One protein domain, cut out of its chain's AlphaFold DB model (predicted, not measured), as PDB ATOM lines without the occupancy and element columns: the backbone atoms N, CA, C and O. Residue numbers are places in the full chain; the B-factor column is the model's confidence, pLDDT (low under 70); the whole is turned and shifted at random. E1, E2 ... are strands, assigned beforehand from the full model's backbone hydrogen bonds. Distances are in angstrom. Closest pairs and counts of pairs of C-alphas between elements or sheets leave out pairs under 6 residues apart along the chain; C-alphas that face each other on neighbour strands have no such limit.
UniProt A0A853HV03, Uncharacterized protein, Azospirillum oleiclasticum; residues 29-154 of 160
ATOM      1  N   VAL A  29     206.172 143.272 145.122       88.38
ATOM      2  CA  VAL A  29     205.717 144.568 145.607       88.38
ATOM      3  C   VAL A  29     206.835 145.583 145.463       88.38
ATOM      4  O   VAL A  29     207.948 145.362 145.938       88.38
ATOM      5  N   THR A  30     206.539 146.698 144.807       90.19
ATOM      6  CA  THR A  30     207.468 147.826 144.697       90.19
ATOM      7  C   THR A  30     207.153 148.878 145.749       90.19
ATOM      8  O   THR A  30     205.992 149.233 145.927       90.19
ATOM      9  N   VAL A  31     208.184 149.379 146.431       89.88
ATOM     10  CA  VAL A  31     208.100 150.506 147.374       89.88
ATOM     11  C   VAL A  31     209.170 151.537 147.043       89.88
ATOM     12  O   VAL A  31     210.263 151.168 146.613       89.88
ATOM     13  N   CYS A  32     208.873 152.819 147.254       91.88
ATOM     14  CA  CYS A  32     209.772 153.917 146.907       91.88
ATOM     15  C   CYS A  32     210.060 154.820 148.110       91.88
ATOM     16  O   CYS A  32     209.138 155.220 148.822       91.88
ATOM     17  N   PHE A  33     211.332 155.177 148.292       90.69
ATOM     18  CA  PHE A  33     211.802 156.063 149.359       90.69
ATOM     19  C   PHE A  33     212.591 157.242 148.783       90.69
ATOM     20  O   PHE A  33     213.403 157.074 147.877       90.69
ATOM     21  N   GLU A  34     212.361 158.456 149.292       91.06
ATOM     22  CA  GLU A  34     213.067 159.671 148.839       91.06
ATOM     23  C   GLU A  34     214.559 159.633 149.180       91.06
ATOM     24  O   GLU A  34     215.390 160.216 148.485       91.06
ATOM     25  N   LYS A  35     214.900 158.944 150.269       93.12
ATOM     26  CA  LYS A  35     216.258 158.788 150.785       93.12
ATOM     27  C   LYS A  35     216.559 157.309 150.975       93.12
ATOM     28  O   LYS A  35     215.648 156.492 151.072       93.12
ATOM     29  N   ALA A  36     217.845 156.978 151.044       95.31
ATOM     30  CA  ALA A  36     218.266 155.631 151.397       95.31
ATOM     31  C   ALA A  36     217.745 155.263 152.794       95.31
ATOM     32  O   ALA A  36     217.799 156.086 153.712       95.31
ATOM     33  N   VAL A  37     217.270 154.029 152.950       95.06
ATOM     34  CA  VAL A  37     216.751 153.505 154.219       95.06
ATOM     35  C   VAL A  37     217.730 152.472 154.747       95.06
ATOM     36  O   VAL A  37     217.980 151.455 154.101       95.06
ATOM     37  N   SER A  38     218.317 152.748 155.905       96.81
ATOM     38  CA  SER A  38     219.233 151.821 156.577       96.81
ATOM     39  C   SER A  38     218.480 150.929 157.557       96.81
ATOM     40  O   SER A  38     217.324 151.194 157.864       96.81
ATOM     41  N   GLU A  39     219.141 149.882 158.047       96.31
ATOM     42  CA  GLU A  39     218.593 148.981 159.072       96.31
ATOM     43  C   GLU A  39     217.339 148.208 158.638       96.31
ATOM     44  O   GLU A  39     216.520 147.798 159.457       96.31
ATOM     45  N   VAL A  40     217.208 147.945 157.337       97.50
ATOM     46  CA  VAL A  40     216.139 147.088 156.826       97.50
ATOM     47  C   VAL A  40     216.446 145.647 157.204       97.50
ATOM     48  O   VAL A  40     217.439 145.077 156.746       97.50
ATOM     49  N   ALA A  41     215.597 145.049 158.033       98.00
ATOM     50  CA  ALA A  41     215.767 143.675 158.484       98.00
ATOM     51  C   ALA A  41     215.065 142.710 157.529       98.00
ATOM     52  O   ALA A  41     213.866 142.833 157.286       98.00
ATOM     53  N   LEU A  42     215.796 141.720 157.025       97.75
ATOM     54  CA  LEU A  42     215.263 140.612 156.240       97.75
ATOM     55  C   LEU A  42     215.298 139.338 157.081       97.75
ATOM     56  O   LEU A  42     216.355 138.953 157.588       97.75
ATOM     57  N   VAL A  43     214.161 138.658 157.208       96.69
ATOM     58  CA  VAL A  43     214.019 137.474 158.069       96.69
ATOM     59  C   VAL A  43     213.191 136.376 157.398       96.69
ATOM     60  O   VAL A  43     212.295 136.649 156.601       96.69
ATOM     61  N   SER A  44     213.481 135.115 157.731       94.19
ATOM     62  CA  SER A  44     212.630 133.978 157.354       94.19
ATOM     63  C   SER A  44     211.370 133.970 158.215       94.19
ATOM     64  O   SER A  44     211.462 134.138 159.429       94.19
ATOM     65  N   GLY A  45     210.208 133.750 157.604       89.44
ATOM     66  CA  GLY A  45     208.930 133.611 158.308       89.44
ATOM     67  C   GLY A  45     208.557 132.157 158.610       89.44
ATOM     68  O   GLY A  45     207.714 131.903 159.467       89.44
ATOM     69  N   LEU A  46     209.219 131.197 157.954       86.38
ATOM     70  CA  LEU A  46     209.005 129.764 158.153       86.38
ATOM     71  C   LEU A  46     210.249 129.069 158.707       86.38
ATOM     72  O   LEU A  46     211.386 129.387 158.348       86.38
ATOM     73  N   THR A  47     210.009 128.062 159.544       82.06
ATOM     74  CA  THR A  47     211.018 127.122 160.045       82.06
ATOM     75  C   THR A  47     210.923 125.796 159.298       82.06
ATOM     76  O   THR A  47     209.824 125.316 159.032       82.06
ATOM     77  N   GLY A  48     212.061 125.173 158.986       81.81
ATOM     78  CA  GLY A  48     212.097 123.858 158.324       81.81
ATOM     79  C   GLY A  48     211.779 123.881 156.824       81.81
ATOM     80  O   GLY A  48     211.811 122.840 156.176       81.81
ATOM     81  N   VAL A  49     211.532 125.064 156.260       86.81
ATOM     82  CA  VAL A  49     211.263 125.278 154.838       86.81
ATOM     83  C   VAL A  49     212.250 126.296 154.285       86.81
ATOM     84  O   VAL A  49     212.569 127.285 154.946       86.81
ATOM     85  N   GLU A  50     212.764 126.045 153.083       88.69
ATOM     86  CA  GLU A  50     213.653 126.986 152.405       88.69
ATOM     87  C   GLU A  50     212.841 128.200 151.941       88.69
ATOM     88  O   GLU A  50     211.806 128.057 151.294       88.69
ATOM     89  N   SER A  51     213.262 129.392 152.351       91.06
ATOM     90  CA  SER A  51     212.587 130.664 152.101       91.06
ATOM     91  C   SER A  51     213.603 131.745 151.772       91.06
ATOM     92  O   SER A  51     214.746 131.726 152.242       91.06
ATOM     93  N   ALA A  52     213.185 132.677 150.927       92.38
ATOM     94  CA  ALA A  52     214.075 133.656 150.342       92.38
ATOM     95  C   ALA A  52     213.403 135.005 150.107       92.38
ATOM     96  O   ALA A  52     212.185 135.104 149.932       92.38
ATOM     97  N   VAL A  53     214.251 136.030 150.055       94.69
ATOM     98  CA  VAL A  53     213.903 137.389 149.650       94.69
ATOM     99  C   VAL A  53     214.832 137.795 148.513       94.69
ATOM    100  O   VAL A  53     216.056 137.683 148.630       94.69
ATOM    101  N   VAL A  54     214.256 138.279 147.416       94.44
ATOM    102  CA  VAL A  54     214.992 138.957 146.345       94.44
ATOM    103  C   VAL A  54     214.512 140.396 146.278       94.44
ATOM    104  O   VAL A  54     213.313 140.654 146.344       94.44
ATOM    105  N   ILE A  55     215.446 141.331 146.163       94.38
ATOM    106  CA  ILE A  55     215.150 142.757 146.043       94.38
ATOM    107  C   ILE A  55     215.854 143.261 144.796       94.38
ATOM    108  O   ILE A  55     217.069 143.097 144.680       94.38
ATOM    109  N   ASN A  56     215.099 143.874 143.890       93.44
ATOM    110  CA  ASN A  56     215.623 144.449 142.659       93.44
ATOM    111  C   ASN A  56     215.526 145.975 142.664       93.44
ATOM    112  O   ASN A  56     214.639 146.548 143.298       93.44
ATOM    113  N   ASP A  57     216.424 146.608 141.916       92.06
ATOM    114  CA  ASP A  57     216.337 148.019 141.552       92.06
ATOM    115  C   ASP A  57     215.227 148.251 140.493       92.06
ATOM    116  O   ASP A  57     214.667 147.285 139.955       92.06
ATOM    117  N   PRO A  58     214.907 149.514 140.141       87.88
ATOM    118  CA  PRO A  58     213.885 149.822 139.135       87.88
ATOM    119  C   PRO A  58     214.199 149.294 137.728       87.88
ATOM    120  O   PRO A  58     213.303 149.193 136.894       87.88
ATOM    121  N   ASN A  59     215.462 148.963 137.453       88.19
ATOM    122  CA  ASN A  59     215.917 148.418 136.176       88.19
ATOM    123  C   ASN A  59     215.872 146.878 136.158       88.19
ATOM    124  O   ASN A  59     216.221 146.265 135.150       88.19
ATOM    125  N   GLY A  60     215.455 146.243 137.259       86.62
ATOM    126  CA  GLY A  60     215.388 144.792 137.403       86.62
ATOM    127  C   GLY A  60     216.704 144.128 137.818       86.62
ATOM    128  O   GLY A  60     216.759 142.898 137.861       86.62
ATOM    129  N   ASN A  61     217.750 144.890 138.152       90.12
ATOM    130  CA  ASN A  61     218.996 144.330 138.669       90.12
ATOM    131  C   ASN A  61     218.823 143.923 140.131       90.12
ATOM    132  O   ASN A  61     218.273 144.676 140.933       90.12
ATOM    133  N   ALA A  62     219.338 142.751 140.499       91.31
ATOM    134  CA  ALA A  62     219.277 142.286 141.878       91.31
ATOM    135  C   ALA A  62     220.185 143.127 142.788       91.31
ATOM    136  O   ALA A  62     221.407 143.102 142.648       91.31
ATOM    137  N   LEU A  63     219.577 143.812 143.755       94.19
ATOM    138  CA  LEU A  63     220.258 144.458 144.876       94.19
ATOM    139  C   LEU A  63     220.618 143.418 145.943       94.19
ATOM    140  O   LEU A  63     221.737 143.399 146.448       94.19
ATOM    141  N   PHE A  64     219.676 142.519 146.253       95.12
ATOM    142  CA  PHE A  64     219.840 141.493 147.282       95.12
ATOM    143  C   PHE A  64     219.193 140.173 146.865       95.12
ATOM    144  O   PHE A  64     218.102 140.160 146.298       95.12
ATOM    145  N   LYS A  65     219.861 139.054 147.174       94.62
ATOM    146  CA  LYS A  65     219.352 137.684 146.991       94.62
ATOM    147  C   LYS A  65     219.694 136.849 148.220       94.62
ATOM    148  O   LYS A  65     220.801 136.316 148.335       94.62
ATOM    149  N   ALA A  66     218.732 136.751 149.122       95.06
ATOM    150  CA  ALA A  66     218.900 136.209 150.458       95.06
ATOM    151  C   ALA A  66     218.107 134.918 150.656       95.06
ATOM    152  O   ALA A  66     216.942 134.856 150.273       95.06
ATOM    153  N   ASN A  67     218.705 133.916 151.300       93.12
ATOM    154  CA  ASN A  67     218.081 132.611 151.534       93.12
ATOM    155  C   ASN A  67     218.453 132.053 152.921       93.12
ATOM    156  O   ASN A  67     219.598 132.165 153.349       93.12
ATOM    157  N   ASN A  68     217.509 131.448 153.645       93.12
ATOM    158  CA  ASN A  68     217.743 130.927 155.006       93.12
ATOM    159  C   ASN A  68     218.621 129.654 155.084       93.12
ATOM    160  O   ASN A  68     219.081 129.297 156.164       93.12
ATOM    161  N   TYR A  69     218.906 129.007 153.956       89.94
ATOM    162  CA  TYR A  69     219.838 127.885 153.782       89.94
ATOM    163  C   TYR A  69     221.077 128.253 152.951       89.94
ATOM    164  O   TYR A  69     221.772 127.377 152.428       89.94
ATOM    165  N   TYR A  70     221.392 129.544 152.816       90.56
ATOM    166  CA  TYR A  70     222.606 129.992 152.134       90.56
ATOM    167  C   TYR A  70     223.859 129.276 152.674       90.56
ATOM    168  O   TYR A  70     224.074 129.213 153.883       90.56
ATOM    169  N   LYS A  71     224.681 128.717 151.768       87.38
ATOM    170  CA  LYS A  71     225.845 127.841 152.055       87.38
ATOM    171  C   LYS A  71     225.537 126.518 152.775       87.38
ATOM    172  O   LYS A  71     226.461 125.761 153.051       87.38
ATOM    173  N   ASN A  72     224.269 126.198 153.008       86.00
ATOM    174  CA  ASN A  72     223.804 124.943 153.597       86.00
ATOM    175  C   ASN A  72     222.878 124.184 152.627       86.00
ATOM    176  O   ASN A  72     221.755 123.819 152.966       86.00
ATOM    177  N   GLY A  73     223.333 124.004 151.383       78.38
ATOM    178  CA  GLY A  73     222.586 123.303 150.330       78.38
ATOM    179  C   GLY A  73     221.761 124.200 149.400       78.38
ATOM    180  O   GLY A  73     221.234 123.705 148.405       78.38
ATOM    181  N   ALA A  74     221.687 125.509 149.659       79.31
ATOM    182  CA  ALA A  74     221.110 126.450 148.703       79.31
ATOM    183  C   ALA A  74     221.991 126.560 147.438       79.31
ATOM    184  O   ALA A  74     223.220 126.607 147.530       79.31
ATOM    185  N   GLY A  75     221.363 126.594 146.256       78.50
ATOM    186  CA  GLY A  75     222.050 126.695 144.960       78.50
ATOM    187  C   GLY A  75     222.862 127.989 144.777       78.50
ATOM    188  O   GLY A  75     222.780 128.919 145.578       78.50
ATOM    189  N   SER A  76     223.629 128.084 143.686       86.38
ATOM    190  CA  SER A  76     224.557 129.201 143.415       86.38
ATOM    191  C   SER A  76     223.888 130.548 143.111       86.38
ATOM    192  O   SER A  76     224.565 131.570 143.027       86.38
ATOM    193  N   TYR A  77     222.564 130.570 142.954       87.88
ATOM    194  CA  TYR A  77     221.794 131.787 142.714       87.88
ATOM    195  C   TYR A  77     221.885 132.800 143.867       87.88
ATOM    196  O   TYR A  77     221.863 134.014 143.630       87.88
ATOM    197  N   TRP A  78     221.984 132.315 145.105       90.94
ATOM    198  CA  TRP A  78     221.915 133.124 146.323       90.94
ATOM    199  C   TRP A  78     223.258 133.768 146.658       90.94
ATOM    200  O   TRP A  78     224.309 133.148 146.504       90.94
ATOM    201  N   THR A  79     223.232 135.007 147.150       93.88
ATOM    202  CA  THR A  79     224.449 135.764 147.480       93.88
ATOM    203  C   THR A  79     224.617 136.008 148.977       93.88
ATOM    204  O   THR A  79     225.727 136.309 149.409       93.88
ATOM    205  N   SER A  80     223.557 135.851 149.777       95.25
ATOM    206  CA  SER A  80     223.594 136.044 151.230       95.25
ATOM    207  C   SER A  80     222.571 135.179 151.984       95.25
ATOM    208  O   SER A  80     221.691 134.554 151.385       95.25
ATOM    209  N   GLY A  81     222.706 135.126 153.316       95.00
ATOM    210  CA  GLY A  81     221.864 134.329 154.213       95.00
ATOM    211  C   GLY A  81     220.793 135.137 154.947       95.00
ATOM    212  O   GLY A  81     221.012 136.304 155.247       95.00
ATOM    213  N   LEU A  82     219.642 134.534 155.253       95.06
ATOM    214  CA  LEU A  82     218.672 135.098 156.208       95.06
ATOM    215  C   LEU A  82     218.929 134.540 157.625       95.06
ATOM    216  O   LEU A  82     219.211 133.346 157.733       95.06
ATOM    217  N   PRO A  83     218.769 135.339 158.700       96.56
ATOM    218  CA  PRO A  83     218.417 136.761 158.702       96.56
ATOM    219  C   PRO A  83     219.596 137.667 158.306       96.56
ATOM    220  O   PRO A  83     220.754 137.282 158.447       96.56
ATOM    221  N   GLN A  84     219.304 138.880 157.834       96.06
ATOM    222  CA  GLN A  84     220.320 139.911 157.581       96.06
ATOM    223  C   GLN A  84     219.743 141.322 157.687       96.06
ATOM    224  O   GLN A  84     218.540 141.519 157.537       96.06
ATOM    225  N   THR A  85     220.623 142.300 157.872       97.69
ATOM    226  CA  THR A  85     220.285 143.725 157.845       97.69
ATOM    227  C   THR A  85     220.942 144.377 156.636       97.69
ATOM    228  O   THR A  85     222.119 144.132 156.373       97.69
ATOM    229  N   ILE A  86     220.188 145.190 155.899       97.25
ATOM    230  CA  ILE A  86     220.641 145.839 154.666       97.25
ATOM    231  C   ILE A  86     220.331 147.339 154.674       97.25
ATOM    232  O   ILE A  86     219.560 147.835 155.498       97.25
ATOM    233  N   THR A  87     220.897 148.043 153.696       97.19
ATOM    234  CA  THR A  87     220.499 149.405 153.335       97.19
ATOM    235  C   THR A  87     219.861 149.376 151.953       97.19
ATOM    236  O   THR A  87     220.471 148.897 150.996       97.19
ATOM    237  N   LEU A  88     218.643 149.901 151.844       95.75
ATOM    238  CA  LEU A  88     217.998 150.156 150.562       95.75
ATOM    239  C   LEU A  88     218.468 151.506 150.013       95.75
ATOM    240  O   LEU A  88     218.505 152.486 150.765       95.75
ATOM    241  N   PRO A  89     218.812 151.594 148.720       95.00
ATOM    242  CA  PRO A  89     219.102 152.874 148.091       95.00
ATOM    243  C   PRO A  89     217.844 153.755 148.034       95.00
ATOM    244  O   PRO A  89     216.719 153.267 148.130       95.00
ATOM    245  N   ALA A  90     218.041 155.063 147.850       92.94
ATOM    246  CA  ALA A  90     216.943 155.957 147.491       92.94
ATOM    247  C   ALA A  90     216.331 155.540 146.141       92.94
ATOM    248  O   ALA A  90     217.029 155.018 145.268       92.94
ATOM    249  N   GLY A  91     215.041 155.814 145.955       91.81
ATOM    250  CA  GLY A  91     214.265 155.383 144.797       91.81
ATOM    251  C   GLY A  91     213.399 154.161 145.094       91.81
ATOM    252  O   GLY A  91     213.079 153.873 146.248       91.81
ATOM    253  N   CYS A  92     212.971 153.472 144.036       91.44
ATOM    254  CA  CYS A  92     212.079 152.322 144.142       91.44
ATOM    255  C   CYS A  92     212.856 151.007 144.240       91.44
ATOM    256  O   CYS A  92     213.861 150.813 143.564       91.44
ATOM    257  N   SER A  93     212.376 150.094 145.075       92.38
ATOM    258  CA  SER A  93     212.885 148.732 145.204       92.38
ATOM    259  C   SER A  93     211.727 147.751 145.100       92.38
ATOM    260  O   SER A  93     210.689 147.944 145.735       92.38
ATOM    261  N   THR A  94     211.908 146.693 144.316       91.81
ATOM    262  CA  THR A  94     210.893 145.655 144.114       91.81
ATOM    263  C   THR A  94     211.261 144.402 144.894       91.81
ATOM    264  O   THR A  94     212.312 143.808 144.663       91.81
ATOM    265  N   PHE A  95     210.380 143.990 145.798       92.69
ATOM    266  CA  PHE A  95     210.552 142.850 146.687       92.69
ATOM    267  C   PHE A  95     209.834 141.628 146.136       92.69
ATOM    268  O   PHE A  95     208.661 141.692 145.769       92.69
ATOM    269  N   TYR A  96     210.529 140.501 146.168       91.94
ATOM    270  CA  TYR A  96     210.022 139.185 145.829       91.94
ATOM    271  C   TYR A  96     210.260 138.260 147.014       91.94
ATOM    272  O   TYR A  96     211.361 138.210 147.566       91.94
ATOM    273  N   PHE A  97     209.239 137.492 147.370       91.75
ATOM    274  CA  PHE A  97     209.303 136.525 148.456       91.75
ATOM    275  C   PHE A  97     209.005 135.144 147.910       91.75
ATOM    276  O   PHE A  97     208.109 134.968 147.079       91.75
ATOM    277  N   MET A  98     209.796 134.173 148.342       88.38
ATOM    278  CA  MET A  98     209.813 132.858 147.718       88.38
ATOM    279  C   MET A  98     210.002 131.783 148.769       88.38
ATOM    280  O   MET A  98     210.636 132.014 149.800       88.38
ATOM    281  N   MET A  99     209.516 130.588 148.469       88.25
ATOM    282  CA  MET A  99     209.758 129.406 149.289       88.25
ATOM    283  C   MET A  99     209.794 128.135 148.448       88.25
ATOM    284  O   MET A  99     209.327 128.120 147.309       88.25
ATOM    285  N   LYS A 100     210.286 127.046 149.030       84.94
ATOM    286  CA  LYS A 100     210.009 125.685 148.553       84.94
ATOM    287  C   LYS A 100     208.827 125.094 149.319       84.94
ATOM    288  O   LYS A 100     208.573 125.465 150.456       84.94
ATOM    289  N   THR A 101     208.071 124.190 148.703       74.81
ATOM    290  CA  THR A 101     206.903 123.552 149.343       74.81
ATOM    291  C   THR A 101     207.257 122.323 150.178       74.81
ATOM    292  O   THR A 101     206.427 121.872 150.964       74.81
ATOM    293  N   THR A 102     208.472 121.792 150.038       70.94
ATOM    294  CA  THR A 102     208.994 120.686 150.848       70.94
ATOM    295  C   THR A 102     210.269 121.106 151.585       70.94
ATOM    296  O   THR A 102     210.993 121.999 151.123       70.94
ATOM    297  N   PRO A 103     210.565 120.488 152.745       66.19
ATOM    298  CA  PRO A 103     211.885 120.568 153.368       66.19
ATOM    299  C   PRO A 103     212.981 120.087 152.407       66.19
ATOM    300  O   PRO A 103     212.683 119.312 151.504       66.19
ATOM    301  N   LEU A 104     214.229 120.525 152.633       61.47
ATOM    302  CA  LEU A 104     215.465 120.248 151.869       61.47
ATOM    303  C   LEU A 104     215.578 118.827 151.255       61.47
ATOM    304  O   LEU A 104     216.349 117.990 151.718       61.47
ATOM    305  N   ASP A 105     214.863 118.553 150.169       56.47
ATOM    306  CA  ASP A 105     215.050 117.359 149.336       56.47
ATOM    307  C   ASP A 105     215.742 117.696 148.007       56.47
ATOM    308  O   ASP A 105     216.072 116.803 147.227       56.47
ATOM    309  N   GLY A 106     215.963 118.995 147.754       58.56
ATOM    310  CA  GLY A 106     216.564 119.531 146.533       58.56
ATOM    311  C   GLY A 106     215.696 119.383 145.279       58.56
ATOM    312  O   GLY A 106     216.130 119.791 144.205       58.56
ATOM    313  N   LYS A 107     214.491 118.813 145.393       65.00
ATOM    314  CA  LYS A 107     213.620 118.452 144.265       65.00
ATOM    315  C   LYS A 107     212.448 119.410 144.101       65.00
ATOM    316  O   LYS A 107     211.972 119.580 142.980       65.00
ATOM    317  N   ALA A 108     211.983 120.040 145.181       72.75
ATOM    318  CA  ALA A 108     210.945 121.057 145.072       72.75
ATOM    319  C   ALA A 108     211.458 122.319 144.368       72.75
ATOM    320  O   ALA A 108     212.465 122.922 144.755       72.75
ATOM    321  N   GLY A 109     210.705 122.732 143.349       77.00
ATOM    322  CA  GLY A 109     210.868 124.033 142.721       77.00
ATOM    323  C   GLY A 109     210.469 125.163 143.669       77.00
ATOM    324  O   GLY A 109     209.682 124.983 144.601       77.00
ATOM    325  N   TRP A 110     211.012 126.344 143.404       82.75
ATOM    326  CA  TRP A 110     210.617 127.557 144.102       82.75
ATOM    327  C   TRP A 110     209.233 128.018 143.666       82.75
ATOM    328  O   TRP A 110     208.901 128.002 142.479       82.75
ATOM    329  N   ILE A 111     208.454 128.476 144.637       82.38
ATOM    330  CA  ILE A 111     207.176 129.138 144.421       82.38
ATOM    331  C   ILE A 111     207.270 130.604 144.833       82.38
ATOM    332  O   ILE A 111     207.919 130.956 145.818       82.38
ATOM    333  N   CYS A 112     206.593 131.447 144.063       85.00
ATOM    334  CA  CYS A 112     206.362 132.842 144.400       85.00
ATOM    335  C   CYS A 112     205.287 132.944 145.468       85.00
ATOM    336  O   CYS A 112     204.215 132.353 145.325       85.00
ATOM    337  N   ASN A 113     205.536 133.751 146.485       86.44
ATOM    338  CA  ASN A 113     204.517 134.111 147.449       86.44
ATOM    339  C   ASN A 113     203.870 135.432 147.046       86.44
ATOM    340  O   ASN A 113     204.562 136.370 146.653       86.44
ATOM    341  N   GLY A 114     202.543 135.507 147.168       84.12
ATOM    342  CA  GLY A 114     201.820 136.756 146.954       84.12
ATOM    343  C   GLY A 114     202.250 137.769 148.012       84.12
ATOM    344  O   GLY A 114     202.072 137.480 149.198       84.12
ATOM    345  N   PRO A 115     202.842 138.907 147.640       85.62
ATOM    346  CA  PRO A 115     203.372 139.829 148.615       85.62
ATOM    347  C   PRO A 115     202.259 140.658 149.238       85.62
ATOM    348  O   PRO A 115     201.249 140.977 148.610       85.62
ATOM    349  N   VAL A 116     202.486 141.031 150.484       85.00
ATOM    350  CA  VAL A 116     201.673 141.962 151.246       85.00
ATOM    351  C   VAL A 116     202.614 143.016 151.799       85.00
ATOM    352  O   VAL A 116     203.700 142.699 152.283       85.00
ATOM    353  N   ALA A 117     202.194 144.269 151.727       87.62
ATOM    354  CA  ALA A 117     202.892 145.381 152.339       87.62
ATOM    355  C   ALA A 117     201.923 146.122 153.257       87.62
ATOM    356  O   ALA A 117     200.782 146.398 152.889       87.62
ATOM    357  N   SER A 118     202.389 146.423 154.462       88.06
ATOM    358  CA  SER A 118     201.676 147.185 155.476       88.06
ATOM    359  C   SER A 118     202.520 148.416 155.810       88.06
ATOM    360  O   SER A 118     203.471 148.308 156.588       88.06
ATOM    361  N   PRO A 119     202.242 149.564 155.162       85.56
ATOM    362  CA  PRO A 119     202.929 150.818 155.444       85.56
ATOM    363  C   PRO A 119     202.604 151.345 156.846       85.56
ATOM    364  O   PRO A 119     201.458 151.282 157.293       85.56
ATOM    365  N   GLY A 120     203.606 151.915 157.508       83.75
ATOM    366  CA  GLY A 120     203.515 152.555 158.821       83.75
ATOM    367  C   GLY A 120     204.865 153.168 159.197       83.75
ATOM    368  O   GLY A 120     205.766 153.194 158.362       83.75
ATOM    369  N   GLU A 121     205.039 153.605 160.451       83.56
ATOM    370  CA  GLU A 121     206.359 154.052 160.950       83.56
ATOM    371  C   GLU A 121     207.448 152.992 160.704       83.56
ATOM    372  O   GLU A 121     208.584 153.314 160.359       83.56
ATOM    373  N   LEU A 122     207.058 151.719 160.806       89.50
ATOM    374  CA  LEU A 122     207.781 150.573 160.277       89.50
ATOM    375  C   LEU A 122     206.934 149.944 159.171       89.50
ATOM    376  O   LEU A 122     205.838 149.446 159.432       89.50
ATOM    377  N   THR A 123     207.444 149.936 157.946       90.75
ATOM    378  CA  THR A 123     206.787 149.248 156.838       90.75
ATOM    379  C   THR A 123     207.156 147.777 156.863       90.75
ATOM    380  O   THR A 123     208.330 147.416 156.770       90.75
ATOM    381  N   VAL A 124     206.149 146.913 156.967       92.50
ATOM    382  CA  VAL A 124     206.337 145.460 156.938       92.50
ATOM    383  C   VAL A 124     205.917 144.933 155.580       92.50
ATOM    384  O   VAL A 124     204.780 145.121 155.152       92.50
ATOM    385  N   ILE A 125     206.834 144.249 154.910       92.31
ATOM    386  CA  ILE A 125     206.625 143.652 153.597       92.31
ATOM    387  C   ILE A 125     206.885 142.156 153.720       92.31
ATOM    388  O   ILE A 125     207.919 141.764 154.248       92.31
ATOM    389  N   TYR A 126     205.982 141.298 153.259       91.94
ATOM    390  CA  TYR A 126     206.162 139.853 153.384       91.94
ATOM    391  C   TYR A 126     205.499 139.074 152.257       91.94
ATOM    392  O   TYR A 126     204.525 139.523 151.660       91.94
ATOM    393  N   GLY A 127     206.000 137.871 151.989       90.12
ATOM    394  CA  GLY A 127     205.349 136.920 151.092       90.12
ATOM    395  C   GLY A 127     204.313 136.090 151.827       90.12
ATOM    396  O   GLY A 127     204.672 135.359 152.738       90.12
ATOM    397  N   SER A 128     203.047 136.135 151.425       87.38
ATOM    398  CA  SER A 128     202.002 135.276 151.988       87.38
ATOM    399  C   SER A 128     202.012 133.884 151.351       87.38
ATOM    400  O   SER A 128     202.013 133.727 150.124       87.38
ATOM    401  N   VAL A 129     201.970 132.848 152.185       82.38
ATOM    402  CA  VAL A 129     201.731 131.462 151.767       82.38
ATOM    403  C   VAL A 129     200.232 131.191 151.742       82.38
ATOM    404  O   VAL A 129     199.549 131.307 152.759       82.38
ATOM    405  N   GLY A 130     199.706 130.807 150.577       72.31
ATOM    406  CA  GLY A 130     198.288 130.486 150.421       72.31
ATOM    407  C   GLY A 130     197.360 131.635 150.838       72.31
ATOM    408  O   GLY A 130     197.688 132.811 150.689       72.31
ATOM    409  N   LYS A 131     196.178 131.282 151.361       64.69
ATOM    410  CA  LYS A 131     195.167 132.241 151.848       64.69
ATOM    411  C   LYS A 131     195.351 132.639 153.321       64.69
ATOM    412  O   LYS A 131     194.510 133.355 153.851       64.69
ATOM    413  N   THR A 132     196.381 132.137 154.003       61.00
ATOM    414  CA  THR A 132     196.458 132.150 155.476       61.00
ATOM    415  C   THR A 132     197.289 133.294 156.059       61.00
ATOM    416  O   THR A 132     197.563 133.280 157.253       61.00
ATOM    417  N   SER A 133     197.699 134.284 155.256       72.75
ATOM    418  CA  SER A 133     198.568 135.403 155.677       72.75
ATOM    419  C   SER A 133     199.865 134.968 156.373       72.75
ATOM    420  O   SER A 133     200.508 135.769 157.048       72.75
ATOM    421  N   THR A 134     200.264 133.701 156.232       84.94
ATOM    422  CA  THR A 134     201.476 133.163 156.847       84.94
ATOM    423  C   THR A 134     202.679 133.692 156.072       84.94
ATOM    424  O   THR A 134     202.744 133.451 154.865       84.94
ATOM    425  N   PRO A 135     203.620 134.409 156.706       89.31
ATOM    426  CA  PRO A 135     204.769 134.954 155.999       89.31
ATOM    427  C   PRO A 135     205.781 133.851 155.655       89.31
ATOM    428  O   PRO A 135     206.211 133.113 156.539       89.31
ATOM    429  N   SER A 136     206.205 133.749 154.395       90.38
ATOM    430  CA  SER A 136     207.347 132.916 153.986       90.38
ATOM    431  C   SER A 136     208.672 133.560 154.387       90.38
ATOM    432  O   SER A 136     209.547 132.924 154.972       90.38
ATOM    433  N   ALA A 137     208.788 134.858 154.136       93.88
ATOM    434  CA  ALA A 137     209.853 135.732 154.599       93.88
ATOM    435  C   ALA A 137     209.317 137.165 154.721       93.88
ATOM    436  O   ALA A 137     208.265 137.484 154.159       93.88
ATOM    437  N   LEU A 138     210.027 138.004 155.475       95.06
ATOM    438  CA  LEU A 138     209.644 139.382 155.767       95.06
ATOM    439  C   LEU A 138     210.819 140.338 155.546       95.06
ATOM    440  O   LEU A 138     211.972 139.990 155.802       95.06
ATOM    441  N   ALA A 139     210.494 141.554 155.127       96.31
ATOM    442  CA  ALA A 139     211.329 142.737 155.199       96.31
ATOM    443  C   ALA A 139     210.660 143.749 156.141       96.31
ATOM    444  O   ALA A 139     209.494 144.100 155.958       96.31
ATOM    445  N   ILE A 140     211.395 144.205 157.150       96.12
ATOM    446  CA  ILE A 140     210.970 145.248 158.085       96.12
ATOM    447  C   ILE A 140     211.786 146.487 157.750       96.12
ATOM    448  O   ILE A 140     213.009 146.489 157.896       96.12
ATOM    449  N   VAL A 141     211.112 147.513 157.250       95.00
ATOM    450  CA  VAL A 141     211.727 148.722 156.711       95.00
ATOM    451  C   VAL A 141     211.425 149.889 157.655       95.00
ATOM    452  O   VAL A 141     210.249 150.206 157.843       95.00
ATOM    453  N   PRO A 142     212.436 150.536 158.263       93.00
ATOM    454  CA  PRO A 142     212.217 151.680 159.141       93.00
ATOM    455  C   PRO A 142     211.916 152.938 158.322       93.00
ATOM    456  O   PRO A 142     212.800 153.722 157.977       93.00
ATOM    457  N   GLY A 143     210.643 153.101 157.980       88.19
ATOM    458  CA  GLY A 143     210.126 154.241 157.241       88.19
ATOM    459  C   GLY A 143     208.879 153.903 156.433       88.19
ATOM    460  O   GLY A 143     208.610 152.743 156.110       88.19
ATOM    461  N   THR A 144     208.143 154.947 156.063       87.88
ATOM    462  CA  THR A 144     206.947 154.869 155.217       87.88
ATOM    463  C   THR A 144     207.315 155.171 153.756       87.88
ATOM    464  O   THR A 144     208.015 156.156 153.521       87.88
ATOM    465  N   PRO A 145     206.858 154.381 152.765       87.31
ATOM    466  CA  PRO A 145     207.034 154.698 151.350       87.31
ATOM    467  C   PRO A 145     206.359 156.022 150.971       87.31
ATOM    468  O   PRO A 145     205.305 156.361 151.510       87.31
ATOM    469  N   ASN A 146     206.940 156.742 150.011       80.62
ATOM    470  CA  ASN A 146     206.567 158.127 149.692       80.62
ATOM    471  C   ASN A 146     205.131 158.306 149.168       80.62
ATOM    472  O   ASN A 146     204.534 159.360 149.356       80.62
ATOM    473  N   ASP A 147     204.580 157.318 148.465       65.00
ATOM    474  CA  ASP A 147     203.286 157.415 147.778       65.00
ATOM    475  C   ASP A 147     202.192 156.544 148.412       65.00
ATOM    476  O   ASP A 147     201.057 156.535 147.932       65.00
ATOM    477  N   GLY A 148     202.519 155.807 149.481       55.59
ATOM    478  CA  GLY A 148     201.631 154.818 150.092       55.59
ATOM    479  C   GLY A 148     201.190 153.707 149.132       55.59
ATOM    480  O   GLY A 148     200.254 152.973 149.456       55.59
ATOM    481  N   LYS A 149     201.817 153.587 147.953       53.62
ATOM    482  CA  LYS A 149     201.440 152.626 146.920       53.62
ATOM    483  C   LYS A 149     202.437 151.488 146.860       53.62
ATOM    484  O   LYS A 149     203.626 151.613 147.134       53.62
ATOM    485  N   THR A 150     201.886 150.346 146.499       59.72
ATOM    486  CA  THR A 150     202.586 149.084 146.352       59.72
ATOM    487  C   THR A 150     202.179 148.533 145.004       59.72
ATOM    488  O   THR A 150     201.066 148.019 144.863       59.72
ATOM    489  N   ASP A 151     203.044 148.691 144.006       64.38
ATOM    490  CA  ASP A 151     202.757 148.168 142.676       64.38
ATOM    491  C   ASP A 151     203.009 146.666 142.663       64.38
ATOM    492  O   ASP A 151     204.113 146.183 142.925       64.38
ATOM    493  N   LEU A 152     201.937 145.944 142.371       60.53
ATOM    494  CA  LEU A 152     201.883 144.501 142.257       60.53
ATOM    495  C   LEU A 152     202.136 144.122 140.789       60.53
ATOM    496  O   LEU A 152     201.256 144.297 139.947       60.53
ATOM    497  N   SER A 153     203.332 143.629 140.455       60.03
ATOM    498  CA  SER A 153     203.705 143.305 139.067       60.03
ATOM    499  C   SER A 153     204.372 141.928 138.915       60.03
ATOM    500  O   SER A 153     204.618 141.249 139.905       60.03
ATOM    501  N   ALA A 154     204.576 141.543 137.644       60.94
ATOM    502  CA  ALA A 154     205.390 140.485 137.017       60.94
ATOM    503  C   ALA A 154     205.707 139.150 137.737       60.94
ATOM    504  O   ALA A 154     205.693 138.995 138.949       60.94
TER     505      ALA A 154
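Overview. This is residues 29 to 154 of the 160 residues of an uncharacterized protein of Azospirillum oleiclasticum (UniProt A0A853HV03). Two strongly twisted sheets of five strands each stand face to face as a sandwich, E1, E3, E4, E6 and E7 in one layer and E5, E2, E10, E9 and E8 in the other, and the chain passes between the layers several times. The printed part has 126 residues with ten named strands, E1 to E10 in order, and no named helix: the class is all strand. The first sheet is branched at E6; the second has the order E5, E2, E10, E9, E8, and both are antiparallel. The whole is compact, with a radius of gyration of the C-alphas of 13.8 A, and spans 42 by 30 by 24 A.

Along the chain. Find C-alpha 29 at (205.717, 144.568, 145.607), where E1, residues 29 to 33, begins and runs 13.5 A. Next come E2, residues 37 to 44, 20.2 A long, E3, residues 51 to 56, 17.0 A, E4, residues 62 to 67, 13.7 A, and E5, residues 84 to 88, 12.6 A. At C-alpha 91, (214.265, 155.383, 144.797), E6 sets out, residues 91 to 100, 30.2 A. Then read E7, residues 110 to 112, 6.8 A, E8, residues 114 to 118, 13.5 A, E9, residues 123 to 129, 19.2 A, and E10, residues 134 to 141, 18.6 A, which bends by 74 degrees at residue 137 and ends at C-alpha 141, (211.727, 148.722, 156.711).

Arrangement. Beside E6, look for E1 and E7 on one side and E3 on the other. N 31 and O 93 of E1 and E6 are 3.0 A apart, within hydrogen-bond range, as are N 54 and O 96 of E3 and E6 at 2.9 A, and N 111 and O 99 of the hairpin E6 and E7 at 2.8 A. E3 and E4, a hairpin, have N 53 and O 66 at 2.9 A. In the other sheet, E5 and E2 have N 42 and O 84 at 2.8 A, and E2 and E10 have N 43 and O 138 at 2.9 A. E8, E9 and E10 form a meander, each strand the antiparallel neighbour of the one before, with N 116 and O 126 at 2.8 A and N 125 and O 139 at 2.9 A. Across the sandwich, the closest C-alphas of E6 and E9, Phe 97 and Gly 127, are 4.8 A apart.

Size, cuts and confidence. The C-alphas farthest apart, those of Glu 34 and Asp 105, are 42.4 A apart. The printed part has no cut. The link from E4 to E5 is long, 16 residues. Confidence is under 70 at residues 103 to 107, 131 to 132 and 147 to 154.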